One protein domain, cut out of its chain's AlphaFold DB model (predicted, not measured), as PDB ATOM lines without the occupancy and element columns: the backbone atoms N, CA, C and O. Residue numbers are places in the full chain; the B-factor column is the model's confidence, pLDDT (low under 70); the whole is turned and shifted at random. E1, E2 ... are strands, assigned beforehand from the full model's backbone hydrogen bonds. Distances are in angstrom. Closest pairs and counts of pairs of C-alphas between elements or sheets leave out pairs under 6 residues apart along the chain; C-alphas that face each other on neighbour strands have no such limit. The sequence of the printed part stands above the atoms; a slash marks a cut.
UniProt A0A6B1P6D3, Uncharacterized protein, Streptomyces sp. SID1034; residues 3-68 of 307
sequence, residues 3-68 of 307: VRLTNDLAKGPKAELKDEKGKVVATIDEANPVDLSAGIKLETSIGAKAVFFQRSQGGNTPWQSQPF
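What this domain is: This is residues 3 to 68 of the 307 residues of an uncharacterized protein of Streptomyces sp. SID1034 (UniProt A0A6B1P6D3). The domain is a small sandwich, two antiparallel sheets of three strands each laid face to face, E1 E2 E3 forming one layer and E4 E5 E6 the other. The sheets cover each other only in part, for E6 is apart from E1, E2 and E3, and the chain changes from one layer to the other once, in the long link from E3 to E4. The printed part has 66 residues with six named strands, E1 to E6 in order along the chain, and no named helix. The sheet orders are E1 - E2 - E3 and E4 - E5 - E6, and the class is all strand, although under half of the residues, 30 of 66, are in named strands. The whole is compact, with a radius of gyration of the C-alphas of 11.6 A and spans of 31 by 29 by 18 A.

Where its parts are: E1, residues 3 to 8, begins at C-alpha 3 (-36.530, 24.499, -56.798) and is 16.0 A long from first to last C-alpha. E2, residues 12 to 18, is the longest strand, 19.4 A. E3, residues 24 to 28, is 11.0 A long and ends at C-alpha 28 (-34.680, 31.725, -48.794). E4, residues 40 to 43, spans 10.4 A, and E5, residues 51 to 54, spans 10.1 A. E6, residues 64 to 67, spans 10.4 A and ends at C-alpha 67 (-31.827, 18.051, -47.459).

How they stand to each other: E1, E2 and E3 form a meander, each strand the antiparallel neighbour of the one before, and so do E4, E5 and E6. In the hairpin E1 and E2, N 6 and O 14 are within hydrogen-bond range at 2.8 A. In the hairpin E2 and E3, N 25 and O 17 are 2.8 A apart. N 53 and O 41 are 2.8 A apart in the hairpin E4 and E5, and N 66 and O 52 are 2.8 A apart in the hairpin E5 and E6. The parts of the sandwich that face each other are 9.3 A centre to centre, with strands at 24 degrees. The closest C-alphas of E3 and E4 are those of Ile 28 and Lys 41, 6.7 A; those of E2 and E5 are Ala 15 and Phe 52, 7.3 A. E2 and E4 are near each other, with 8 pairs of C-alphas within 10 A. Residues 34 to 35 pair antiparallel with residues 40 to 41 of E4.

The domain as a whole: The C-alphas farthest apart are those of Lys 21 and Gly 47, 35.6 A. The printed part has no cut. The link from E3 to E4, 11 residues, is long. The mean pLDDT of the printed part is 86.1; residue 10, residues 45 to 48 and residues 58 to 59 are under 70.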
ATOM      1  N   VAL A   3     -37.340  23.967 -57.901       94.25
ATOM      2  CA  VAL A   3     -36.530  24.499 -56.798       94.25
ATOM      3  C   VAL A   3     -35.065  24.193 -57.072       94.25
ATOM      4  O   VAL A   3     -34.706  23.048 -57.351       94.25
ATOM      5  N   ARG A   4     -34.207  25.211 -56.975       94.94
ATOM      6  CA  ARG A   4     -32.752  25.041 -56.981       94.94
ATOM      7  C   ARG A   4     -32.232  25.180 -55.560       94.94
ATOM      8  O   ARG A   4     -32.272  26.269 -54.997       94.94
ATOM      9  N   LEU A   5     -31.700  24.090 -55.021       93.44
ATOM     10  CA  LEU A   5     -30.981  24.087 -53.751       93.44
ATOM     11  C   LEU A   5     -29.490  24.253 -54.031       93.44
ATOM     12  O   LEU A   5     -28.909  23.480 -54.791       93.44
ATOM     13  N   THR A   6     -28.880  25.269 -53.436       90.31
ATOM     14  CA  THR A   6     -27.437  25.514 -53.501       90.31
ATOM     15  C   THR A   6     -26.896  25.504 -52.086       90.31
ATOM     16  O   THR A   6     -27.510  26.079 -51.196       90.31
ATOM     17  N   ASN A   7     -25.772  24.834 -51.875       85.12
ATOM     18  CA  ASN A   7     -25.043  24.890 -50.620       85.12
ATOM     19  C   ASN A   7     -23.643  25.401 -50.944       85.12
ATOM     20  O   ASN A   7     -22.947  24.792 -51.759       85.12
ATOM     21  N   ASP A   8     -23.292  26.550 -50.387       81.12
ATOM     22  CA  ASP A   8     -22.040  27.253 -50.638       81.12
ATOM     23  C   ASP A   8     -21.274  27.398 -49.323       81.12
ATOM     24  O   ASP A   8     -21.874  27.644 -48.280       81.12
ATOM     25  N   LEU A   9     -19.953  27.234 -49.360       71.69
ATOM     26  CA  LEU A   9     -19.138  27.273 -48.146       71.69
ATOM     27  C   LEU A   9     -19.094  28.676 -47.513       71.69
ATOM     28  O   LEU A   9     -19.028  28.787 -46.296       71.69
ATOM     29  N   ALA A  10     -19.150  29.736 -48.324       68.31
ATOM     30  CA  ALA A  10     -19.082  31.117 -47.848       68.31
ATOM     31  C   ALA A  10     -20.473  31.720 -47.603       68.31
ATOM     32  O   ALA A  10     -20.648  32.532 -46.700       68.31
ATOM     33  N   LYS A  11     -21.461  31.353 -48.425       76.44
ATOM     34  CA  LYS A  11     -22.815  31.939 -48.391       76.44
ATOM     35  C   LYS A  11     -23.854  31.056 -47.703       76.44
ATOM     36  O   LYS A  11     -24.996  31.485 -47.555       76.44
ATOM     37  N   GLY A  12     -23.479  29.835 -47.332       79.81
ATOM     38  CA  GLY A  12     -24.374  28.867 -46.718       79.81
ATOM     39  C   GLY A  12     -25.424  28.290 -47.685       79.81
ATOM     40  O   GLY A  12     -25.292  28.373 -48.915       79.81
ATOM     41  N   PRO A  13     -26.474  27.652 -47.143       89.50
ATOM     42  CA  PRO A  13     -27.575  27.087 -47.914       89.50
ATOM     43  C   PRO A  13     -28.513  28.173 -48.466       89.50
ATOM     44  O   PRO A  13     -28.963  29.068 -47.756       89.50
ATOM     45  N   LYS A  14     -28.881  28.041 -49.742       93.75
ATOM     46  CA  LYS A  14     -29.818  28.920 -50.454       93.75
ATOM     47  C   LYS A  14     -30.784  28.124 -51.327       93.75
ATOM     48  O   LYS A  14     -30.347  27.362 -52.196       93.75
ATOM     49  N   ALA A  15     -32.086  28.342 -51.166       96.12
ATOM     50  CA  ALA A  15     -33.105  27.784 -52.053       96.12
ATOM     51  C   ALA A  15     -33.742  28.874 -52.924       96.12
ATOM     52  O   ALA A  15     -34.183  29.905 -52.424       96.12
ATOM     53  N   GLU A  16     -33.817  28.623 -54.230       97.00
ATOM     54  CA  GLU A  16     -34.488  29.491 -55.202       97.00
ATOM     55  C   GLU A  16     -35.684  28.751 -55.808       97.00
ATOM     56  O   GLU A  16     -35.501  27.746 -56.501       97.00
ATOM     57  N   LEU A  17     -36.896  29.263 -55.590       95.00
ATOM     58  CA  LEU A  17     -38.095  28.791 -56.283       95.00
ATOM     59  C   LEU A  17     -38.185  29.489 -57.640       95.00
ATOM     60  O   LEU A  17     -38.118  30.719 -57.717       95.00
ATOM     61  N   LYS A  18     -38.343  28.708 -58.707       95.75
ATOM     62  CA  LYS A  18     -38.384  29.185 -60.088       95.75
ATOM     63  C   LYS A  18     -39.705  28.845 -60.763       95.75
ATOM     64  O   LYS A  18     -40.254  27.751 -60.591       95.75
ATOM     65  N   ASP A  19     -40.204  29.791 -61.549       95.06
ATOM     66  CA  ASP A  19     -41.355  29.568 -62.420       95.06
ATOM     67  C   ASP A  19     -40.995  28.680 -63.627       95.06
ATOM     68  O   ASP A  19     -39.868  28.201 -63.777       95.06
ATOM     69  N   GLU A  20     -41.969  28.422 -64.496       94.81
ATOM     70  CA  GLU A  20     -41.791  27.588 -65.695       94.81
ATOM     71  C   GLU A  20     -40.839  28.202 -66.731       94.81
ATOM     72  O   GLU A  20     -40.305  27.490 -67.578       94.81
ATOM     73  N   LYS A  21     -40.580  29.511 -66.639       94.94
ATOM     74  CA  LYS A  21     -39.624  30.240 -67.482       94.94
ATOM     75  C   LYS A  21     -38.231  30.301 -66.846       94.94
ATOM     76  O   LYS A  21     -37.329  30.917 -67.410       94.94
ATOM     77  N   GLY A  22     -38.044  29.692 -65.672       94.00
ATOM     78  CA  GLY A  22     -36.790  29.703 -64.925       94.00
ATOM     79  C   GLY A  22     -36.525  30.995 -64.143       94.00
ATOM     80  O   GLY A  22     -35.428  31.150 -63.596       94.00
ATOM     81  N   LYS A  23     -37.492  31.918 -64.054       96.50
ATOM     82  CA  LYS A  23     -37.364  33.151 -63.267       96.50
ATOM     83  C   LYS A  23     -37.510  32.829 -61.783       96.50
ATOM     84  O   LYS A  23     -38.432  32.121 -61.391       96.50
ATOM     85  N   VAL A  24     -36.623  33.382 -60.955       96.56
ATOM     86  CA  VAL A  24     -36.720  33.273 -59.494       96.56
ATOM     87  C   VAL A  24     -37.926  34.076 -59.006       96.56
ATOM     88  O   VAL A  24     -38.025  35.273 -59.275       96.56
ATOM     89  N   VAL A  25     -38.839  33.407 -58.305       96.12
ATOM     90  CA  VAL A  25     -40.063  34.000 -57.741       96.12
ATOM     91  C   VAL A  25     -40.036  34.079 -56.217       96.12
ATOM     92  O   VAL A  25     -40.750  34.897 -55.655       96.12
ATOM     93  N   ALA A  26     -39.196  33.275 -55.565       96.25
ATOM     94  CA  ALA A  26     -38.934  33.354 -54.132       96.25
ATOM     95  C   ALA A  26     -37.524  32.849 -53.822       96.25
ATOM     96  O   ALA A  26     -36.950  32.050 -54.571       96.25
ATOM     97  N   THR A  27     -36.944  33.331 -52.729       96.31
ATOM     98  CA  THR A  27     -35.619  32.921 -52.263       96.31
ATOM     99  C   THR A  27     -35.619  32.868 -50.751       96.31
ATOM    100  O   THR A  27     -36.144  33.770 -50.108       96.31
ATOM    101  N   ILE A  28     -35.003  31.823 -50.213       95.62
ATOM    102  CA  ILE A  28     -34.680  31.725 -48.794       95.62
ATOM    103  C   ILE A  28     -33.206  31.369 -48.628       95.62
ATOM    104  O   ILE A  28     -32.629  30.629 -49.434       95.62
ATOM    105  N   ASP A  29     -32.621  31.912 -47.575       92.94
ATOM    106  CA  ASP A  29     -31.237  31.741 -47.144       92.94
ATOM    107  C   ASP A  29     -31.171  31.898 -45.617       92.94
ATOM    108  O   ASP A  29     -32.203  32.024 -44.961       92.94
ATOM    109  N   GLU A  30     -29.980  31.859 -45.021       85.62
ATOM    110  CA  GLU A  30     -29.846  31.991 -43.562       85.62
ATOM    111  C   GLU A  30     -30.321  33.348 -43.026       85.62
ATOM    112  O   GLU A  30     -30.832  33.419 -41.908       85.62
ATOM    113  N   ALA A  31     -30.201  34.418 -43.819       86.44
ATOM    114  CA  ALA A  31     -30.681  35.742 -43.431       86.44
ATOM    115  C   ALA A  31     -32.212  35.847 -43.527       86.44
ATOM    116  O   ALA A  31     -32.836  36.576 -42.757       86.44
ATOM    117  N   ASN A  32     -32.820  35.105 -44.456       93.38
ATOM    118  CA  ASN A  32     -34.256  35.083 -44.716       93.38
ATOM    119  C   ASN A  32     -34.752  33.629 -44.761       93.38
ATOM    120  O   ASN A  32     -35.053  33.105 -45.839       93.38
ATOM    121  N   PRO A  33     -34.846  32.946 -43.607       93.81
ATOM    122  CA  PRO A  33     -35.048  31.499 -43.576       93.81
ATOM    123  C   PRO A  33     -36.479  31.072 -43.905       93.81
ATOM    124  O   PRO A  33     -36.750  29.882 -44.018       93.81
ATOM    125  N   VAL A  34     -37.433  31.993 -44.042       94.31
ATOM    126  CA  VAL A  34     -38.846  31.654 -44.236       94.31
ATOM    127  C   VAL A  34     -39.482  32.602 -45.244       94.31
ATOM    128  O   VAL A  34     -39.463  33.813 -45.054       94.31
ATOM    129  N   ASP A  35     -40.144  32.038 -46.252       93.81
ATOM    130  CA  ASP A  35     -41.099  32.745 -47.101       93.81
ATOM    131  C   ASP A  35     -42.425  31.975 -47.090       93.81
ATOM    132  O   ASP A  35     -42.672  31.043 -47.863       93.81
ATOM    133  N   LEU A  36     -43.300  32.362 -46.158       90.88
ATOM    134  CA  LEU A  36     -44.610  31.731 -45.994       90.88
ATOM    135  C   LEU A  36     -45.533  31.987 -47.185       90.88
ATOM    136  O   LEU A  36     -46.414  31.161 -47.430       90.88
ATOM    137  N   SER A  37     -45.332  33.091 -47.910       90.56
ATOM    138  CA  SER A  37     -46.131  33.429 -49.088       90.56
ATOM    139  C   SER A  37     -45.828  32.474 -50.237       90.56
ATOM    140  O   SER A  37     -46.745  31.998 -50.898       90.56
ATOM    141  N   ALA A  38     -44.558  32.094 -50.391       91.44
ATOM    142  CA  ALA A  38     -44.118  31.070 -51.327       91.44
ATOM    143  C   ALA A  38     -44.262  29.637 -50.783       91.44
ATOM    144  O   ALA A  38     -44.112  28.682 -51.543       91.44
ATOM    145  N   GLY A  39     -44.585  29.473 -49.495       92.88
ATOM    146  CA  GLY A  39     -44.738  28.170 -48.852       92.88
ATOM    147  C   GLY A  39     -43.411  27.435 -48.653       92.88
ATOM    148  O   GLY A  39     -43.407  26.206 -48.666       92.88
ATOM    149  N   ILE A  40     -42.305  28.163 -48.475       94.00
ATOM    150  CA  ILE A  40     -40.955  27.605 -48.332       94.00
ATOM    151  C   ILE A  40     -40.289  28.067 -47.030       94.00
ATOM    152  O   ILE A  40     -40.508  29.187 -46.567       94.00
ATOM    153  N   LYS A  41     -39.472  27.204 -46.422       94.06
ATOM    154  CA  LYS A  41     -38.603  27.567 -45.294       94.06
ATOM    155  C   LYS A  41     -37.324  26.736 -45.257       94.06
ATOM    156  O   LYS A  41     -37.242  25.663 -45.848       94.06
ATOM    157  N   LEU A  42     -36.342  27.252 -44.544       92.38
ATOM    158  CA  LEU A  42     -35.028  26.698 -44.295       92.38
ATOM    159  C   LEU A  42     -34.912  26.488 -42.788       92.38
ATOM    160  O   LEU A  42     -35.172  27.403 -42.010       92.38
ATOM    161  N   GLU A  43     -34.499  25.293 -42.384       88.94
ATOM    162  CA  GLU A  43     -34.047  25.054 -41.017       88.94
ATOM    163  C   GLU A  43     -32.561  24.696 -41.051       88.94
ATOM    164  O   GLU A  43     -32.139  23.764 -41.746       88.94
ATOM    165  N   THR A  44     -31.774  25.456 -40.296       74.69
ATOM    166  CA  THR A  44     -30.369  25.186 -40.006       74.69
ATOM    167  C   THR A  44     -30.224  25.008 -38.499       74.69
ATOM    168  O   THR A  44     -30.751  25.789 -37.708       74.69
ATOM    169  N   SER A  45     -29.527  23.957 -38.075       54.03
ATOM    170  CA  SER A  45     -28.968  23.892 -36.726       54.03
ATOM    171  C   SER A  45     -27.455  23.971 -36.837       54.03
ATOM    172  O   SER A  45     -26.860  23.417 -37.762       54.03
ATOM    173  N   ILE A  46     -26.836  24.712 -35.919       40.84
ATOM    174  CA  ILE A  46     -25.384  24.902 -35.869       40.84
ATOM    175  C   ILE A  46     -24.731  23.513 -35.794       40.84
ATOM    176  O   ILE A  46     -24.950  22.775 -34.834       40.84
ATOM    177  N   GLY A  47     -23.987  23.132 -36.838       49.88
ATOM    178  CA  GLY A  47     -23.342  21.819 -36.957       49.88
ATOM    179  C   GLY A  47     -24.186  20.690 -37.574       49.88
ATOM    180  O   GLY A  47     -23.714  19.553 -37.614       49.88
ATOM    181  N   ALA A  48     -25.398  20.954 -38.082       52.62
ATOM    182  CA  ALA A  48     -26.213  19.956 -38.781       52.62
ATOM    183  C   ALA A  48     -26.524  20.320 -40.241       52.62
ATOM    184  O   ALA A  48     -26.369  21.449 -40.697       52.62
ATOM    185  N   LYS A  49     -26.978  19.310 -40.991       70.12
ATOM    186  CA  LYS A  49     -27.351  19.421 -42.406       70.12
ATOM    187  C   LYS A  49     -28.563  20.343 -42.553       70.12
ATOM    188  O   LYS A  49     -29.618  20.034 -42.011       70.12
ATOM    189  N   ALA A  50     -28.417  21.417 -43.324       85.56
ATOM    190  CA  ALA A  50     -29.520  22.298 -43.687       85.56
ATOM    191  C   ALA A  50     -30.647  21.525 -44.394       85.56
ATOM    192  O   ALA A  50     -30.389  20.698 -45.282       85.56
ATOM    193  N   VAL A  51     -31.896  21.815 -44.027       90.06
ATOM    194  CA  VAL A  51     -33.082  21.176 -44.606       90.06
ATOM    195  C   VAL A  51     -33.995  22.238 -45.206       90.06
ATOM    196  O   VAL A  51     -34.417  23.181 -44.539       90.06
ATOM    197  N   PHE A  52     -34.295  22.069 -46.489       93.00
ATOM    198  CA  PHE A  52     -35.320  22.826 -47.187       93.00
ATOM    199  C   PHE A  52     -36.685  22.205 -46.906       93.00
ATOM    200  O   PHE A  52     -36.836  20.986 -46.975       93.00
ATOM    201  N   PHE A  53     -37.690  23.034 -46.654       93.19
ATOM    202  CA  PHE A  53     -39.074  22.611 -46.551       93.19
ATOM    203  C   PHE A  53     -39.941  23.379 -47.537       93.19
ATOM    204  O   PHE A  53     -39.817  24.595 -47.672       93.19
ATOM    205  N   GLN A  54     -40.877  22.672 -48.158       92.94
ATOM    206  CA  GLN A  54     -41.903  23.248 -49.019       92.94
ATOM    207  C   GLN A  54     -43.285  22.693 -48.678       92.94
ATOM    208  O   GLN A  54     -43.424  21.565 -48.205       92.94
ATOM    209  N   ARG A  55     -44.321  23.476 -48.954       90.94
ATOM    210  CA  ARG A  55     -45.721  23.043 -48.933       90.94
ATOM    211  C   ARG A  55     -46.514  23.809 -49.987       90.94
ATOM    212  O   ARG A  55     -46.092  24.874 -50.428       90.94
ATOM    213  N   SER A  56     -47.689  23.304 -50.353       79.12
ATOM    214  CA  SER A  56     -48.659  24.106 -51.106       79.12
ATOM    215  C   SER A  56     -49.050  25.348 -50.295       79.12
ATOM    216  O   SER A  56     -49.273  25.252 -49.086       79.12
ATOM    217  N   GLN A  57     -49.090  26.513 -50.946       73.31
ATOM    218  CA  GLN A  57     -49.359  27.802 -50.303       73.31
ATOM    219  C   GLN A  57     -50.705  27.790 -49.560       73.31
ATOM    220  O   GLN A  57     -51.710  27.369 -50.120       73.31
ATOM    221  N   GLY A  58     -50.708  28.278 -48.313       61.25
ATOM    222  CA  GLY A  58     -51.917  28.505 -47.513       61.25
ATOM    223  C   GLY A  58     -52.677  27.236 -47.105       61.25
ATOM    224  O   GLY A  58     -53.575  26.786 -47.805       61.25
ATOM    225  N   GLY A  59     -52.376  26.685 -45.923       64.69
ATOM    226  CA  GLY A  59     -53.189  25.622 -45.320       64.69
ATOM    227  C   GLY A  59     -52.453  24.751 -44.300       64.69
ATOM    228  O   GLY A  59     -51.262  24.934 -44.038       64.69
ATOM    229  N   ASN A  60     -53.172  23.765 -43.754       75.12
ATOM    230  CA  ASN A  60     -52.649  22.735 -42.842       75.12
ATOM    231  C   ASN A  60     -51.913  21.602 -43.578       75.12
ATOM    232  O   ASN A  60     -51.706  20.526 -43.017       75.12
ATOM    233  N   THR A  61     -51.535  21.810 -44.842       79.81
ATOM    234  CA  THR A  61     -50.794  20.805 -45.599       79.81
ATOM    235  C   THR A  61     -49.428  20.568 -44.961       79.81
ATOM    236  O   THR A  61     -48.729  21.540 -44.640       79.81
ATOM    237  N   PRO A  62     -49.040  19.296 -44.777       87.38
ATOM    238  CA  PRO A  62     -47.777  18.950 -44.152       87.38
ATOM    239  C   PRO A  62     -46.607  19.458 -44.993       87.38
ATOM    240  O   PRO A  62     -46.664  19.493 -46.224       87.38
ATOM    241  N   TRP A  63     -45.538  19.856 -44.312       90.06
ATOM    242  CA  TRP A  63     -44.299  20.248 -44.964       90.06
ATOM    243  C   TRP A  63     -43.607  19.022 -45.558       90.06
ATOM    244  O   TRP A  63     -43.412  18.018 -44.875       90.06
ATOM    245  N   GLN A  64     -43.199  19.126 -46.816       90.75
ATOM    246  CA  GLN A  64     -42.252  18.206 -47.430       90.75
ATOM    247  C   GLN A  64     -40.845  18.725 -47.179       90.75
ATOM    248  O   GLN A  64     -40.600  19.917 -47.354       90.75
ATOM    249  N   SER A  65     -39.930  17.847 -46.784       92.12
ATOM    250  CA  SER A  65     -38.539  18.198 -46.519       92.12
ATOM    251  C   SER A  65     -37.604  17.620 -47.574       92.12
ATOM    252  O   SER A  65     -37.815  16.521 -48.089       92.12
ATOM    253  N   GLN A  66     -36.543  18.357 -47.881       91.06
ATOM    254  CA  GLN A  66     -35.450  17.894 -48.718       91.06
ATOM    255  C   GLN A  66     -34.124  18.433 -48.167       91.06
ATOM    256  O   GLN A  66     -33.989  19.642 -47.971       91.06
ATOM    257  N   PRO A  67     -33.132  17.573 -47.890       89.25
ATOM    258  CA  PRO A  67     -31.827  18.051 -47.459       89.25
ATOM    259  C   PRO A  67     -31.156  18.837 -48.584       89.25
ATOM    260  O   PRO A  67     -31.284  18.499 -49.766       89.25
ATOM    261  N   PHE A  68     -30.398  19.863 -48.210       88.00
ATOM    262  CA  PHE A  68     -29.522  20.535 -49.158       88.00
ATOM    263  C   PHE A  68     -28.455  19.575 -49.698       88.00
ATOM    264  O   PHE A  68     -28.047  18.644 -48.991       88.00
TER     265      PHE A  68